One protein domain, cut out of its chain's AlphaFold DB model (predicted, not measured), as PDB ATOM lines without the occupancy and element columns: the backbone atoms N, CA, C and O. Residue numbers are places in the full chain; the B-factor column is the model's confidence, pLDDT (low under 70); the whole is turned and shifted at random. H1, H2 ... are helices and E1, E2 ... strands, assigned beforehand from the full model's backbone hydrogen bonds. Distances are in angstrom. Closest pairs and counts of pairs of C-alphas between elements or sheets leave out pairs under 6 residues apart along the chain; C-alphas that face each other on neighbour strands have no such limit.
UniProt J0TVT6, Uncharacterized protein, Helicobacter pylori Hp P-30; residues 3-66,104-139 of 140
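What this domain is: This is residues 3 to 66 and 104 to 139 of the 140 residues of an uncharacterized protein of Helicobacter pylori Hp P-30 (UniProt J0TVT6). A small sheet of three strands, E2, E3 and E4, has one long helix, H3, packed on its edge strand E4, while E1 carries the line of E2 onward beyond the sheet. Two tiny helices lead off from the end of E4, H1 grazing the sheet and H2 lying away from it, and much of the rest is loop, of which residues 109 to 114 stick out. The printed part has 100 residues, with four named strands and three named helices in the order E1 E2 E3 E4 H1 H2 H3; under half of the residues are in named elements, and the class is mixed, helices and strands. The sheet's order is E2 E3 E4, mixed, with E2 and E3 parallel and E3 and E4 antiparallel. The whole is compact, with a radius of gyration of the C-alphas of 14.2 A and spans of 43 by 31 by 27 A.

How they stand to each other: The inner strand of the sheet is E3, residues 42 to 47. E2, residues 11 to 16, is an edge strand and runs parallel to E3, with 19 degrees between their directions; N 14 and O 44 are within hydrogen-bond range at 2.8 A, and N 44 and O 12 at 2.9 A. The other edge strand is E4, residues 52 to 56, antiparallel to E3 at 155 degrees, and the two form a hairpin; N 43 and O 55 are within hydrogen-bond range at 2.8 A, and N 53 and O 45 at 2.9 A. H3, residues 124 to 136, is on the sheet, over E4, at a height over the sheet of 5.3 A. Its line rises 41 degrees, and it only just stands up from the sheet. The closest C-alphas of E4 and H3 are those of Phe 55 and Arg 127, 5.1 A apart. E1, residues 7 to 9, runs on into E2 across a break of 1 residue, at 9 degrees. E1 pairs with no named strand, but its residues 7 to 8 form a short antiparallel pairing with residues 3 to 4. H1, residues 57 to 60, only grazes the sheet, with its residues 57 to 59; it is close to H3 but not clearly touching, the closest C-alphas being those of Asp 59 and Arg 127, 6.4 A apart. H2, residues 63 to 66, is not on the sheet, meets H1 only through their link, and is apart from H3. Each O i to N i+4 pair of H3 is within hydrogen-bond range; H1 and H2 are too short for such a pair, and each has its 1 O i to N i+3 pair within range.

Where its parts are: E2 measures 16.8 A from first to last C-alpha, E3 16.7 A and E4 14.1 A. E1, which begins with C-alpha 7 at (26.277, -51.746, -62.001), measures 6.5 A. C-alpha 42, where E3 begins, is at (25.077, -42.901, -52.046). H1 measures 5.6 A and H2 5.0 A. H3 measures 18.8 A and ends with C-alpha 136 at (33.515, -53.428, -52.676).

The domain as a whole: The two C-alphas farthest apart are those of Asp 6 and Lys 20, at 44.0 A. Residues 67 to 103 are not printed, and C-alphas 66 and 104 are 12.4 A apart across this cut, which falls in the link from H2 to H3. Of the links that are printed whole, E2 to E3 is long, with 25 residues, and the others are tight. Residues 104 to 123 are a second long stretch with no named element. The mean pLDDT of the printed part is 86.1, and residues 18 to 27, in the link from E2 to E3, are under 70.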
ATOM      1  N   PHE A   3      28.506 -45.258 -63.124       84.31
ATOM      2  CA  PHE A   3      28.555 -46.609 -63.669       84.31
ATOM      3  C   PHE A   3      29.826 -47.286 -63.156       84.31
ATOM      4  O   PHE A   3      30.910 -46.710 -63.263       84.31
ATOM      5  N   ILE A   4      29.683 -48.469 -62.567       83.75
ATOM      6  CA  ILE A   4      30.783 -49.280 -62.040       83.75
ATOM      7  C   ILE A   4      30.589 -50.677 -62.624       83.75
ATOM      8  O   ILE A   4      29.657 -51.365 -62.227       83.75
ATOM      9  N   PHE A   5      31.422 -51.065 -63.593       84.75
ATOM     10  CA  PHE A   5      31.228 -52.285 -64.392       84.75
ATOM     11  C   PHE A   5      29.815 -52.353 -65.007       84.75
ATOM     12  O   PHE A   5      29.437 -51.458 -65.766       84.75
ATOM     13  N   ASP A   6      29.044 -53.389 -64.690       87.81
ATOM     14  CA  ASP A   6      27.649 -53.612 -65.081       87.81
ATOM     15  C   ASP A   6      26.634 -53.041 -64.069       87.81
ATOM     16  O   ASP A   6      25.420 -53.146 -64.260       87.81
ATOM     17  N   HIS A   7      27.109 -52.368 -63.020       87.56
ATOM     18  CA  HIS A   7      26.277 -51.746 -62.001       87.56
ATOM     19  C   HIS A   7      26.078 -50.245 -62.217       87.56
ATOM     20  O   HIS A   7      26.957 -49.496 -62.654       87.56
ATOM     21  N   VAL A   8      24.898 -49.777 -61.809       89.88
ATOM     22  CA  VAL A   8      24.523 -48.364 -61.810       89.88
ATOM     23  C   VAL A   8      24.253 -47.916 -60.382       89.88
ATOM     24  O   VAL A   8      23.300 -48.366 -59.746       89.88
ATOM     25  N   VAL A   9      25.062 -46.981 -59.885       91.50
ATOM     26  CA  VAL A   9      24.928 -46.439 -58.530       91.50
ATOM     27  C   VAL A   9      24.392 -45.012 -58.582       91.50
ATOM     28  O   VAL A   9      24.942 -44.108 -59.225       91.50
ATOM     29  N   GLY A  10      23.283 -44.786 -57.881       94.12
ATOM     30  CA  GLY A  10      22.754 -43.444 -57.667       94.12
ATOM     31  C   GLY A  10      23.683 -42.652 -56.750       94.12
ATOM     32  O   GLY A  10      24.028 -43.134 -55.678       94.12
ATOM     33  N   ILE A  11      24.048 -41.432 -57.151       95.00
ATOM     34  CA  ILE A  11      24.710 -40.467 -56.265       95.00
ATOM     35  C   ILE A  11      23.815 -39.242 -56.165       95.00
ATOM     36  O   ILE A  11      23.433 -38.683 -57.197       95.00
ATOM     37  N   GLU A  12      23.486 -38.843 -54.942       94.50
ATOM     38  CA  GLU A  12      22.718 -37.638 -54.645       94.50
ATOM     39  C   GLU A  12      23.536 -36.710 -53.746       94.50
ATOM     40  O   GLU A  12      24.007 -37.102 -52.682       94.50
ATOM     41  N   ILE A  13      23.700 -35.458 -54.168       93.19
ATOM     42  CA  ILE A  13      24.391 -34.445 -53.370       93.19
ATOM     43  C   ILE A  13      23.339 -33.652 -52.600       93.19
ATOM     44  O   ILE A  13      22.372 -33.146 -53.175       93.19
ATOM     45  N   LYS A  14      23.524 -33.551 -51.287       91.62
ATOM     46  CA  LYS A  14      22.716 -32.717 -50.400       91.62
ATOM     47  C   LYS A  14      23.606 -31.643 -49.806       91.62
ATOM     48  O   LYS A  14      24.743 -31.905 -49.422       91.62
ATOM     49  N   PHE A  15      23.075 -30.435 -49.721       88.94
ATOM     50  CA  PHE A  15      23.815 -29.315 -49.176       88.94
ATOM     51  C   PHE A  15      22.918 -28.466 -48.298       88.94
ATOM     52  O   PHE A  15      21.776 -28.184 -48.669       88.94
ATOM     53  N   SER A  16      23.454 -28.055 -47.157       86.12
ATOM     54  CA  SER A  16      22.770 -27.156 -46.235       86.12
ATOM     55  C   SER A  16      23.598 -25.899 -46.030       86.12
ATOM     56  O   SER A  16      24.831 -25.936 -45.951       86.12
ATOM     57  N   LYS A  17      22.912 -24.756 -45.967       76.62
ATOM     58  CA  LYS A  17      23.569 -23.484 -45.687       76.62
ATOM     59  C   LYS A  17      23.965 -23.417 -44.217       76.62
ATOM     60  O   LYS A  17      23.220 -23.848 -43.342       76.62
ATOM     61  N   ASN A  18      25.125 -22.828 -43.969       69.00
ATOM     62  CA  ASN A  18      25.538 -22.379 -42.649       69.00
ATOM     63  C   ASN A  18      25.479 -20.850 -42.628       69.00
ATOM     64  O   ASN A  18      26.511 -20.182 -42.604       69.00
ATOM     65  N   ASP A  19      24.267 -20.297 -42.727       55.78
ATOM     66  CA  ASP A  19      24.046 -18.858 -42.951       55.78
ATOM     67  C   ASP A  19      24.634 -17.966 -41.843       55.78
ATOM     68  O   ASP A  19      24.857 -16.779 -42.057       55.78
ATOM     69  N   LYS A  20      24.929 -18.535 -40.669       55.66
ATOM     70  CA  LYS A  20      25.521 -17.826 -39.526       55.66
ATOM     71  C   LYS A  20      27.011 -18.117 -39.309       55.66
ATOM     72  O   LYS A  20      27.580 -17.637 -38.335       55.66
ATOM     73  N   GLY A  21      27.648 -18.917 -40.172       52.47
ATOM     74  CA  GLY A  21      29.034 -19.361 -39.974       52.47
ATOM     75  C   GLY A  21      29.243 -20.127 -38.659       52.47
ATOM     76  O   GLY A  21      30.357 -20.188 -38.137       52.47
ATOM     77  N   GLU A  22      28.173 -20.686 -38.091       54.56
ATOM     78  CA  GLU A  22      28.210 -21.372 -36.808       54.56
ATOM     79  C   GLU A  22      28.986 -22.682 -36.974       54.56
ATOM     80  O   GLU A  22      28.648 -23.530 -37.797       54.56
ATOM     81  N   LYS A  23      30.033 -22.890 -36.169       53.97
ATOM     82  CA  LYS A  23      30.796 -24.154 -36.170       53.97
ATOM     83  C   LYS A  23      29.970 -25.355 -35.693       53.97
ATOM     84  O   LYS A  23      30.443 -26.488 -35.750       53.97
ATOM     85  N   ASN A  24      28.758 -25.123 -35.186       60.47
ATOM     86  CA  ASN A  24      27.933 -26.153 -34.582       60.47
ATOM     87  C   ASN A  24      27.156 -26.933 -35.655       60.47
ATOM     88  O   ASN A  24      25.957 -26.759 -35.849       60.47
ATOM     89  N   LEU A  25      27.866 -27.829 -36.346       63.59
ATOM     90  CA  LEU A  25      27.335 -28.714 -37.392       63.59
ATOM     91  C   LEU A  25      26.213 -29.650 -36.912       63.59
ATOM     92  O   LEU A  25      25.572 -30.316 -37.726       63.59
ATOM     93  N   GLN A  26      25.960 -29.713 -35.602       62.50
ATOM     94  CA  GLN A  26      25.002 -30.639 -35.006       62.50
ATOM     95  C   GLN A  26      23.546 -30.391 -35.417       62.50
ATOM     96  O   GLN A  26      22.746 -31.326 -35.402       62.50
ATOM     97  N   THR A  27      23.194 -29.169 -35.821       65.88
ATOM     98  CA  THR A  27      21.815 -28.801 -36.181       65.88
ATOM     99  C   THR A  27      21.545 -28.815 -37.685       65.88
ATOM    100  O   THR A  27      20.384 -28.858 -38.088       65.88
ATOM    101  N   SER A  28      22.589 -28.815 -38.519       76.00
ATOM    102  CA  SER A  28      22.454 -28.776 -39.976       76.00
ATOM    103  C   SER A  28      22.050 -30.142 -40.523       76.00
ATOM    104  O   SER A  28      22.742 -31.139 -40.296       76.00
ATOM    105  N   ARG A  29      20.944 -30.204 -41.276       83.38
ATOM    106  CA  ARG A  29      20.361 -31.469 -41.752       83.38
ATOM    107  C   ARG A  29      20.055 -31.428 -43.249       83.38
ATOM    108  O   ARG A  29      19.565 -30.403 -43.729       83.38
ATOM    109  N   PRO A  30      20.294 -32.523 -43.989       88.19
ATOM    110  CA  PRO A  30      19.814 -32.651 -45.354       88.19
ATOM    111  C   PRO A  30      18.284 -32.756 -45.372       88.19
ATOM    112  O   PRO A  30      17.674 -33.422 -44.531       88.19
ATOM    113  N   MET A  31      17.674 -32.112 -46.368       85.31
ATOM    114  CA  MET A  31      16.229 -32.133 -46.587       85.31
ATOM    115  C   MET A  31      15.854 -33.063 -47.740       85.31
ATOM    116  O   MET A  31      16.484 -33.081 -48.810       85.31
ATOM    117  N   TRP A  32      14.762 -33.793 -47.541       86.56
ATOM    118  CA  TRP A  32      14.092 -34.550 -48.586       86.56
ATOM    119  C   TRP A  32      12.732 -33.915 -48.854       86.56
ATOM    120  O   TRP A  32      11.902 -33.761 -47.963       86.56
ATOM    121  N   ASN A  33      12.533 -33.511 -50.106       79.31
ATOM    122  CA  ASN A  33      11.262 -33.014 -50.605       79.31
ATOM    123  C   ASN A  33      10.733 -34.053 -51.586       79.31
ATOM    124  O   ASN A  33      11.459 -34.472 -52.489       79.31
ATOM    125  N   SER A  34       9.494 -34.476 -51.384       77.25
ATOM    126  CA  SER A  34       8.723 -35.377 -52.244       77.25
ATOM    127  C   SER A  34       9.218 -36.825 -52.333       77.25
ATOM    128  O   SER A  34       8.405 -37.710 -52.563       77.25
ATOM    129  N   ASN A  35      10.502 -37.102 -52.082       84.81
ATOM    130  CA  ASN A  35      11.098 -38.433 -52.222       84.81
ATOM    131  C   ASN A  35      11.855 -38.871 -50.968       84.81
ATOM    132  O   ASN A  35      12.693 -38.128 -50.464       84.81
ATOM    133  N   LEU A  36      11.621 -40.107 -50.526       91.06
ATOM    134  CA  LEU A  36      12.388 -40.756 -49.459       91.06
ATOM    135  C   LEU A  36      13.830 -41.073 -49.907       91.06
ATOM    136  O   LEU A  36      14.008 -41.445 -51.076       91.06
ATOM    137  N   PRO A  37      14.832 -41.057 -48.999       91.81
ATOM    138  CA  PRO A  37      16.208 -41.460 -49.301       91.81
ATOM    139  C   PRO A  37      16.261 -42.827 -49.987       91.81
ATOM    140  O   PRO A  37      15.795 -43.822 -49.432       91.81
ATOM    141  N   LYS A  38      16.771 -42.889 -51.220       92.62
ATOM    142  CA  LYS A  38      16.807 -44.127 -52.009       92.62
ATOM    143  C   LYS A  38      17.772 -45.116 -51.351       92.62
ATOM    144  O   LYS A  38      18.935 -44.754 -51.191       92.62
ATOM    145  N   PRO A  39      17.351 -46.354 -51.034       92.62
ATOM    146  CA  PRO A  39      18.162 -47.249 -50.220       92.62
ATOM    147  C   PRO A  39      19.540 -47.511 -50.815       92.62
ATOM    148  O   PRO A  39      20.519 -47.417 -50.101       92.62
ATOM    149  N   ASN A  40      19.633 -47.746 -52.127       90.38
ATOM    150  CA  ASN A  40      20.892 -48.069 -52.808       90.38
ATOM    151  C   ASN A  40      21.623 -46.851 -53.394       90.38
ATOM    152  O   ASN A  40      22.571 -47.018 -54.157       90.38
ATOM    153  N   ALA A  41      21.181 -45.630 -53.082       94.50
ATOM    154  CA  ALA A  41      21.907 -44.433 -53.483       94.50
ATOM    155  C   ALA A  41      22.929 -44.043 -52.414       94.50
ATOM    156  O   ALA A  41      22.657 -44.135 -51.215       94.50
ATOM    157  N   ILE A  42      24.077 -43.559 -52.875       96.56
ATOM    158  CA  ILE A  42      25.077 -42.901 -52.046       96.56
ATOM    159  C   ILE A  42      24.723 -41.419 -51.981       96.56
ATOM    160  O   ILE A  42      24.509 -40.756 -52.999       96.56
ATOM    161  N   TYR A  43      24.666 -40.896 -50.770       96.38
ATOM    162  CA  TYR A  43      24.431 -39.497 -50.483       96.38
ATOM    163  C   TYR A  43      25.741 -38.848 -50.072       96.38
ATOM    164  O   TYR A  43      26.391 -39.315 -49.143       96.38
ATOM    165  N   VAL A  44      26.106 -37.754 -50.737       95.88
ATOM    166  CA  VAL A  44      27.199 -36.877 -50.304       95.88
ATOM    167  C   VAL A  44      26.565 -35.652 -49.673       95.88
ATOM    168  O   VAL A  44      25.817 -34.929 -50.334       95.88
ATOM    169  N   TYR A  45      26.833 -35.428 -48.391       94.56
ATOM    170  CA  TYR A  45      26.261 -34.328 -47.632       94.56
ATOM    171  C   TYR A  45      27.338 -33.332 -47.217       94.56
ATOM    172  O   TYR A  45      28.276 -33.677 -46.503       94.56
ATOM    173  N   GLY A  46      27.182 -32.084 -47.659       91.38
ATOM    174  CA  GLY A  46      28.066 -30.978 -47.302       91.38
ATOM    175  C   GLY A  46      27.331 -29.854 -46.582       91.38
ATOM    176  O   GLY A  46      26.149 -29.597 -46.821       91.38
ATOM    177  N   VAL A  47      28.059 -29.142 -45.727       87.62
ATOM    178  CA  VAL A  47      27.602 -27.892 -45.112       87.62
ATOM    179  C   VAL A  47      28.567 -26.777 -45.502       87.62
ATOM    180  O   VAL A  47      29.782 -26.970 -45.479       87.62
ATOM    181  N   ALA A  48      28.036 -25.611 -45.877       80.94
ATOM    182  CA  ALA A  48      28.859 -24.476 -46.294       80.94
ATOM    183  C   ALA A  48      29.926 -24.116 -45.249       80.94
ATOM    184  O   ALA A  48      29.621 -24.003 -44.062       80.94
ATOM    185  N   ASN A  49      31.162 -23.899 -45.719       74.06
ATOM    186  CA  ASN A  49      32.323 -23.541 -44.897       74.06
ATOM    187  C   ASN A  49      32.629 -24.554 -43.774       74.06
ATOM    188  O   ASN A  49      33.127 -24.172 -42.714       74.06
ATOM    189  N   ALA A  50      32.300 -25.830 -43.988       75.56
ATOM    190  CA  ALA A  50      32.455 -26.889 -42.999       75.56
ATOM    191  C   ALA A  50      32.821 -28.244 -43.642       75.56
ATOM    192  O   ALA A  50      33.420 -28.285 -44.715       75.56
ATOM    193  N   ASN A  51      32.494 -29.348 -42.961       81.81
ATOM    194  CA  ASN A  51      32.841 -30.711 -43.364       81.81
ATOM    195  C   ASN A  51      31.863 -31.308 -44.390       81.81
ATOM    196  O   ASN A  51      30.726 -30.853 -44.559       81.81
ATOM    197  N   ILE A  52      32.323 -32.382 -45.031       90.88
ATOM    198  CA  ILE A  52      31.535 -33.275 -45.885       90.88
ATOM    199  C   ILE A  52      31.502 -34.651 -45.216       90.88
ATOM    200  O   ILE A  52      32.487 -35.067 -44.614       90.88
ATOM    201  N   THR A  53      30.375 -35.343 -45.323       94.75
ATOM    202  CA  THR A  53      30.224 -36.761 -44.972       94.75
ATOM    203  C   THR A  53      29.435 -37.465 -46.074       94.75
ATOM    204  O   THR A  53      28.813 -36.812 -46.920       94.75
ATOM    205  N   PHE A  54      29.458 -38.791 -46.097       96.81
ATOM    206  CA  PHE A  54      28.686 -39.577 -47.049       96.81
ATOM    207  C   PHE A  54      28.109 -40.833 -46.405       96.81
ATOM    208  O   PHE A  54      28.628 -41.354 -45.424       96.81
ATOM    209  N   PHE A  55      26.983 -41.287 -46.938       96.44
ATOM    210  CA  PHE A  55      26.221 -42.402 -46.382       96.44
ATOM    211  C   PHE A  55      25.331 -43.023 -47.456       96.44
ATOM    212  O   PHE A  55      25.031 -42.398 -48.476       96.44
ATOM    213  N   LYS A  56      24.876 -44.251 -47.234       95.88
ATOM    214  CA  LYS A  56      23.881 -44.911 -48.076       95.88
ATOM    215  C   LYS A  56      22.480 -44.503 -47.612       95.88
ATOM    216  O   LYS A  56      22.248 -44.267 -46.430       95.88
ATOM    217  N   GLY A  57      21.506 -44.415 -48.519       95.00
ATOM    218  CA  GLY A  57      20.140 -44.028 -48.133       95.00
ATOM    219  C   GLY A  57      19.518 -44.954 -47.079       95.00
ATOM    220  O   GLY A  57      18.783 -44.478 -46.214       95.00
ATOM    221  N   SER A  58      19.873 -46.244 -47.102       94.88
ATOM    222  CA  SER A  58      19.449 -47.223 -46.093       94.88
ATOM    223  C   SER A  58      20.040 -46.988 -44.699       94.88
ATOM    224  O   SER A  58      19.466 -47.473 -43.731       94.88
ATOM    225  N   ASP A  59      21.143 -46.238 -44.576       93.56
ATOM    226  CA  ASP A  59      21.714 -45.873 -43.270       93.56
ATOM    227  C   ASP A  59      20.857 -44.822 -42.542       93.56
ATOM    228  O   ASP A  59      20.984 -44.642 -41.333       93.56
ATOM    229  N   ILE A  60      20.008 -44.094 -43.278       91.56
ATOM    230  CA  ILE A  60      19.155 -43.018 -42.745       91.56
ATOM    231  C   ILE A  60      17.716 -43.482 -42.564       91.56
ATOM    232  O   ILE A  60      17.053 -43.096 -41.604       91.56
ATOM    233  N   LEU A  61      17.218 -44.282 -43.506       91.44
ATOM    234  CA  LEU A  61      15.863 -44.804 -43.481       91.44
ATOM    235  C   LEU A  61      15.894 -46.285 -43.840       91.44
ATOM    236  O   LEU A  61      16.220 -46.638 -44.977       91.44
ATOM    237  N   SER A  62      15.535 -47.134 -42.878       90.94
ATOM    238  CA  SER A  62      15.533 -48.582 -43.078       90.94
ATOM    239  C   SER A  62      14.561 -49.003 -44.183       90.94
ATOM    240  O   SER A  62      13.610 -48.281 -44.515       90.94
ATOM    241  N   TYR A  63      14.789 -50.189 -44.750       92.19
ATOM    242  CA  TYR A  63      13.929 -50.744 -45.794       92.19
ATOM    243  C   TYR A  63      12.491 -50.932 -45.291       92.19
ATOM    244  O   TYR A  63      11.556 -50.539 -45.982       92.19
ATOM    245  N   GLU A  64      12.313 -51.410 -44.060       92.31
ATOM    246  CA  GLU A  64      11.003 -51.668 -43.453       92.31
ATOM    247  C   GLU A  64      10.212 -50.369 -43.269       92.31
ATOM    248  O   GLU A  64       9.059 -50.258 -43.690       92.31
ATOM    249  N   THR A  65      10.851 -49.344 -42.693       91.62
ATOM    250  CA  THR A  65      10.215 -48.029 -42.523       91.62
ATOM    251  C   THR A  65       9.844 -47.438 -43.881       91.62
ATOM    252  O   THR A  65       8.757 -46.884 -44.057       91.62
ATOM    253  N   ARG A  66      10.735 -47.577 -44.869       92.25
ATOM    254  CA  ARG A  66      10.494 -47.101 -46.230       92.25
ATOM    255  C   ARG A  66       9.295 -47.794 -46.877       92.25
ATOM    256  O   ARG A  66       8.485 -47.102 -47.485       92.25
ATOM    257  N   TYR A 104       9.577 -34.076 -45.637       82.81
ATOM    258  CA  TYR A 104      10.166 -34.821 -44.526       82.81
ATOM    259  C   TYR A 104      10.946 -33.879 -43.623       82.81
ATOM    260  O   TYR A 104      11.928 -33.263 -44.045       82.81
ATOM    261  N   GLU A 105      10.496 -33.783 -42.380       84.12
ATOM    262  CA  GLU A 105      11.134 -32.996 -41.338       84.12
ATOM    263  C   GLU A 105      11.745 -33.920 -40.285       84.12
ATOM    264  O   GLU A 105      11.183 -34.954 -39.926       84.12
ATOM    265  N   HIS A 106      12.903 -33.525 -39.766       85.06
ATOM    266  CA  HIS A 106      13.548 -34.216 -38.658       85.06
ATOM    267  C   HIS A 106      12.929 -33.748 -37.342       85.06
ATOM    268  O   HIS A 106      13.215 -32.638 -36.886       85.06
ATOM    269  N   LYS A 107      12.111 -34.603 -36.727       85.88
ATOM    270  CA  LYS A 107      11.379 -34.318 -35.489       85.88
ATOM    271  C   LYS A 107      11.781 -35.268 -34.365       85.88
ATOM    272  O   LYS A 107      12.011 -36.453 -34.595       85.88
ATOM    273  N   LYS A 108      11.908 -34.737 -33.144       86.06
ATOM    274  CA  LYS A 108      12.474 -35.473 -32.003       86.06
ATOM    275  C   LYS A 108      11.560 -36.620 -31.579       86.06
ATOM    276  O   LYS A 108      12.051 -37.692 -31.261       86.06
ATOM    277  N   GLU A 109      10.255 -36.398 -31.613       89.25
ATOM    278  CA  GLU A 109       9.215 -37.366 -31.270       89.25
ATOM    279  C   GLU A 109       9.161 -38.581 -32.214       89.25
ATOM    280  O   GLU A 109       8.569 -39.594 -31.859       89.25
ATOM    281  N   PHE A 110       9.819 -38.509 -33.379       86.94
ATOM    282  CA  PHE A 110       9.983 -39.623 -34.320       86.94
ATOM    283  C   PHE A 110      11.393 -40.244 -34.280       86.94
ATOM    284  O   PHE A 110      11.709 -41.110 -35.092       86.94
ATOM    285  N   SER A 111      12.263 -39.804 -33.363       84.25
ATOM    286  CA  SER A 111      13.606 -40.361 -33.172       84.25
ATOM    287  C   SER A 111      13.597 -41.430 -32.080       84.25
ATOM    288  O   SER A 111      13.098 -41.192 -30.983       84.25
ATOM    289  N   ASN A 112      14.252 -42.566 -32.329       83.19
ATOM    290  CA  ASN A 112      14.493 -43.595 -31.303       83.19
ATOM    291  C   ASN A 112      15.575 -43.187 -30.281       83.19
ATOM    292  O   ASN A 112      15.873 -43.928 -29.349       83.19
ATOM    293  N   HIS A 113      16.184 -42.013 -30.458       77.44
ATOM    294  CA  HIS A 113      17.210 -41.467 -29.580       77.44
ATOM    295  C   HIS A 113      16.666 -40.295 -28.755       77.44
ATOM    296  O   HIS A 113      15.814 -39.531 -29.206       77.44
ATOM    297  N   HIS A 114      17.262 -40.065 -27.580       76.75
ATOM    298  CA  HIS A 114      16.947 -38.930 -26.697       76.75
ATOM    299  C   HIS A 114      17.109 -37.548 -27.363       76.75
ATOM    300  O   HIS A 114      16.577 -36.552 -26.867       76.75
ATOM    301  N   GLN A 115      17.839 -37.480 -28.477       81.44
ATOM    302  CA  GLN A 115      17.988 -36.324 -29.354       81.44
ATOM    303  C   GLN A 115      18.077 -36.792 -30.810       81.44
ATOM    304  O   GLN A 115      18.417 -37.943 -31.068       81.44
ATOM    305  N   ILE A 116      17.783 -35.912 -31.767       84.62
ATOM    306  CA  ILE A 116      18.009 -36.222 -33.184       84.62
ATOM    307  C   ILE A 116      19.516 -36.315 -33.411       84.62
ATOM    308  O   ILE A 116      20.257 -35.403 -33.039       84.62
ATOM    309  N   GLU A 117      19.961 -37.406 -34.019       86.38
ATOM    310  CA  GLU A 117      21.373 -37.617 -34.301       86.38
ATOM    311  C   GLU A 117      21.892 -36.613 -35.345       86.38
ATOM    312  O   GLU A 117      21.245 -36.345 -36.360       86.38
ATOM    313  N   SER A 118      23.079 -36.052 -35.107       87.56
ATOM    314  CA  SER A 118      23.774 -35.258 -36.121       87.56
ATOM    315  C   SER A 118      24.359 -36.159 -37.208       87.56
ATOM    316  O   SER A 118      24.956 -37.191 -36.919       87.56
ATOM    317  N   PHE A 119      24.308 -35.712 -38.462       89.88
ATOM    318  CA  PHE A 119      24.995 -36.386 -39.568       89.88
ATOM    319  C   PHE A 119      26.523 -36.385 -39.417       89.88
ATOM    320  O   PHE A 119      27.174 -37.259 -39.978       89.88
ATOM    321  N   PHE A 120      27.071 -35.470 -38.608       89.44
ATOM    322  CA  PHE A 120      28.489 -35.386 -38.246       89.44
ATOM    323  C   PHE A 120      28.771 -35.909 -36.825       89.44
ATOM    324  O   PHE A 120      29.816 -35.609 -36.249       89.44
ATOM    325  N   SER A 121      27.837 -36.660 -36.223       88.88
ATOM    326  CA  SER A 121      28.107 -37.434 -35.003       88.88
ATOM    327  C   SER A 121      29.252 -38.426 -35.250       88.88
ATOM    328  O   SER A 121      29.444 -38.817 -36.398       88.88
ATOM    329  N   PRO A 122      29.956 -38.932 -34.221       90.56
ATOM    330  CA  PRO A 122      30.996 -39.953 -34.405       90.56
ATOM    331  C   PRO A 122      30.565 -41.182 -35.232       90.56
ATOM    332  O   PRO A 122      31.395 -41.797 -35.897       90.56
ATOM    333  N   ASN A 123      29.266 -41.503 -35.270       91.00
ATOM    334  CA  ASN A 123      28.714 -42.583 -36.097       91.00
ATOM    335  C   ASN A 123      28.791 -42.313 -37.610       91.00
ATOM    336  O   ASN A 123      28.535 -43.221 -38.398       91.00
ATOM    337  N   HIS A 124      29.126 -41.094 -38.045       92.62
ATOM    338  CA  HIS A 124      29.336 -40.798 -39.463       92.62
ATOM    339  C   HIS A 124      30.419 -41.704 -40.063       92.62
ATOM    340  O   HIS A 124      30.262 -42.159 -41.189       92.62
ATOM    341  N   ILE A 125      31.436 -42.067 -39.273       95.44
ATOM    342  CA  ILE A 125      32.505 -42.988 -39.669       95.44
ATOM    343  C   ILE A 125      31.934 -44.360 -40.043       95.44
ATOM    344  O   ILE A 125      32.327 -44.930 -41.058       95.44
ATOM    345  N   LEU A 126      30.980 -44.878 -39.262       95.94
ATOM    346  CA  LEU A 126      30.338 -46.162 -39.547       95.94
ATOM    347  C   LEU A 126      29.518 -46.093 -40.843       95.94
ATOM    348  O   LEU A 126      29.608 -46.984 -41.679       95.94
ATOM    349  N   ARG A 127      28.759 -45.010 -41.046       95.94
ATOM    350  CA  ARG A 127      27.987 -44.804 -42.285       95.94
ATOM    351  C   ARG A 127      28.894 -44.700 -43.516       95.94
ATOM    352  O   ARG A 127      28.591 -45.258 -44.566       95.94
ATOM    353  N   GLU A 128      30.033 -44.030 -43.381       97.50
ATOM    354  CA  GLU A 128      31.037 -43.935 -44.441       97.50
ATOM    355  C   GLU A 128      31.665 -45.304 -44.739       97.50
ATOM    356  O   GLU A 128      31.786 -45.686 -45.905       97.50
ATOM    357  N   GLN A 129      31.994 -46.087 -43.708       97.69
ATOM    358  CA  GLN A 129      32.483 -47.462 -43.858       97.69
ATOM    359  C   GLN A 129      31.466 -48.362 -44.570       97.69
ATOM    360  O   GLN A 129      31.849 -49.048 -45.516       97.69
ATOM    361  N   ASN A 130      30.176 -48.286 -44.218       96.31
ATOM    362  CA  ASN A 130      29.106 -49.030 -44.893       96.31
ATOM    363  C   ASN A 130      29.062 -48.740 -46.403       96.31
ATOM    364  O   ASN A 130      28.841 -49.644 -47.211       96.31
ATOM    365  N   VAL A 131      29.289 -47.486 -46.811       96.31
ATOM    366  CA  VAL A 131      29.364 -47.120 -48.235       96.31
ATOM    367  C   VAL A 131      30.578 -47.759 -48.903       96.31
ATOM    368  O   VAL A 131      30.451 -48.297 -50.002       96.31
ATOM    369  N   LEU A 132      31.747 -47.721 -48.262       95.56
ATOM    370  CA  LEU A 132      32.961 -48.335 -48.805       95.56
ATOM    371  C   LEU A 132      32.820 -49.855 -48.934       95.56
ATOM    372  O   LEU A 132      33.255 -50.429 -49.930       95.56
ATOM    373  N   GLU A 133      32.200 -50.509 -47.955       95.19
ATOM    374  CA  GLU A 133      31.884 -51.938 -48.006       95.19
ATOM    375  C   GLU A 133      30.895 -52.253 -49.126       95.19
ATOM    376  O   GLU A 133      31.159 -53.143 -49.932       95.19
ATOM    377  N   PHE A 134      29.819 -51.475 -49.250       93.31
ATOM    378  CA  PHE A 134      28.879 -51.597 -50.361       93.31
ATOM    379  C   PHE A 134      29.585 -51.481 -51.718       93.31
ATOM    380  O   PHE A 134      29.369 -52.321 -52.585       93.31
ATOM    381  N   LEU A 135      30.476 -50.504 -51.905       92.25
ATOM    382  CA  LEU A 135      31.215 -50.347 -53.161       92.25
ATOM    383  C   LEU A 135      32.110 -51.554 -53.481       92.25
ATOM    384  O   LEU A 135      32.186 -51.942 -54.643       92.25
ATOM    385  N   LYS A 136      32.730 -52.191 -52.476       92.00
ATOM    386  CA  LYS A 136      33.515 -53.428 -52.676       92.00
ATOM    387  C   LYS A 136      32.658 -54.593 -53.178       92.00
ATOM    388  O   LYS A 136      33.159 -55.440 -53.909       92.00
ATOM    389  N   THR A 137      31.370 -54.635 -52.832       90.31
ATOM    390  CA  THR A 137      30.458 -55.671 -53.359       90.31
ATOM    391  C   THR A 137      30.147 -55.510 -54.846       90.31
ATOM    392  O   THR A 137      29.665 -56.453 -55.454       90.31
ATOM    393  N   LEU A 138      30.433 -54.340 -55.433       86.88
ATOM    394  CA  LEU A 138      30.192 -54.041 -56.850       86.88
ATOM    395  C   LEU A 138      31.429 -54.261 -57.729       86.88
ATOM    396  O   LEU A 138      31.370 -54.040 -58.934       86.88
ATOM    397  N   THR A 139      32.575 -54.587 -57.129       72.62
ATOM    398  CA  THR A 139      33.860 -54.730 -57.834       72.62
ATOM    399  C   THR A 139      34.232 -56.184 -58.139       72.62
ATOM    400  O   THR A 139      35.383 -56.448 -58.484       72.62
TER     401      THR A 139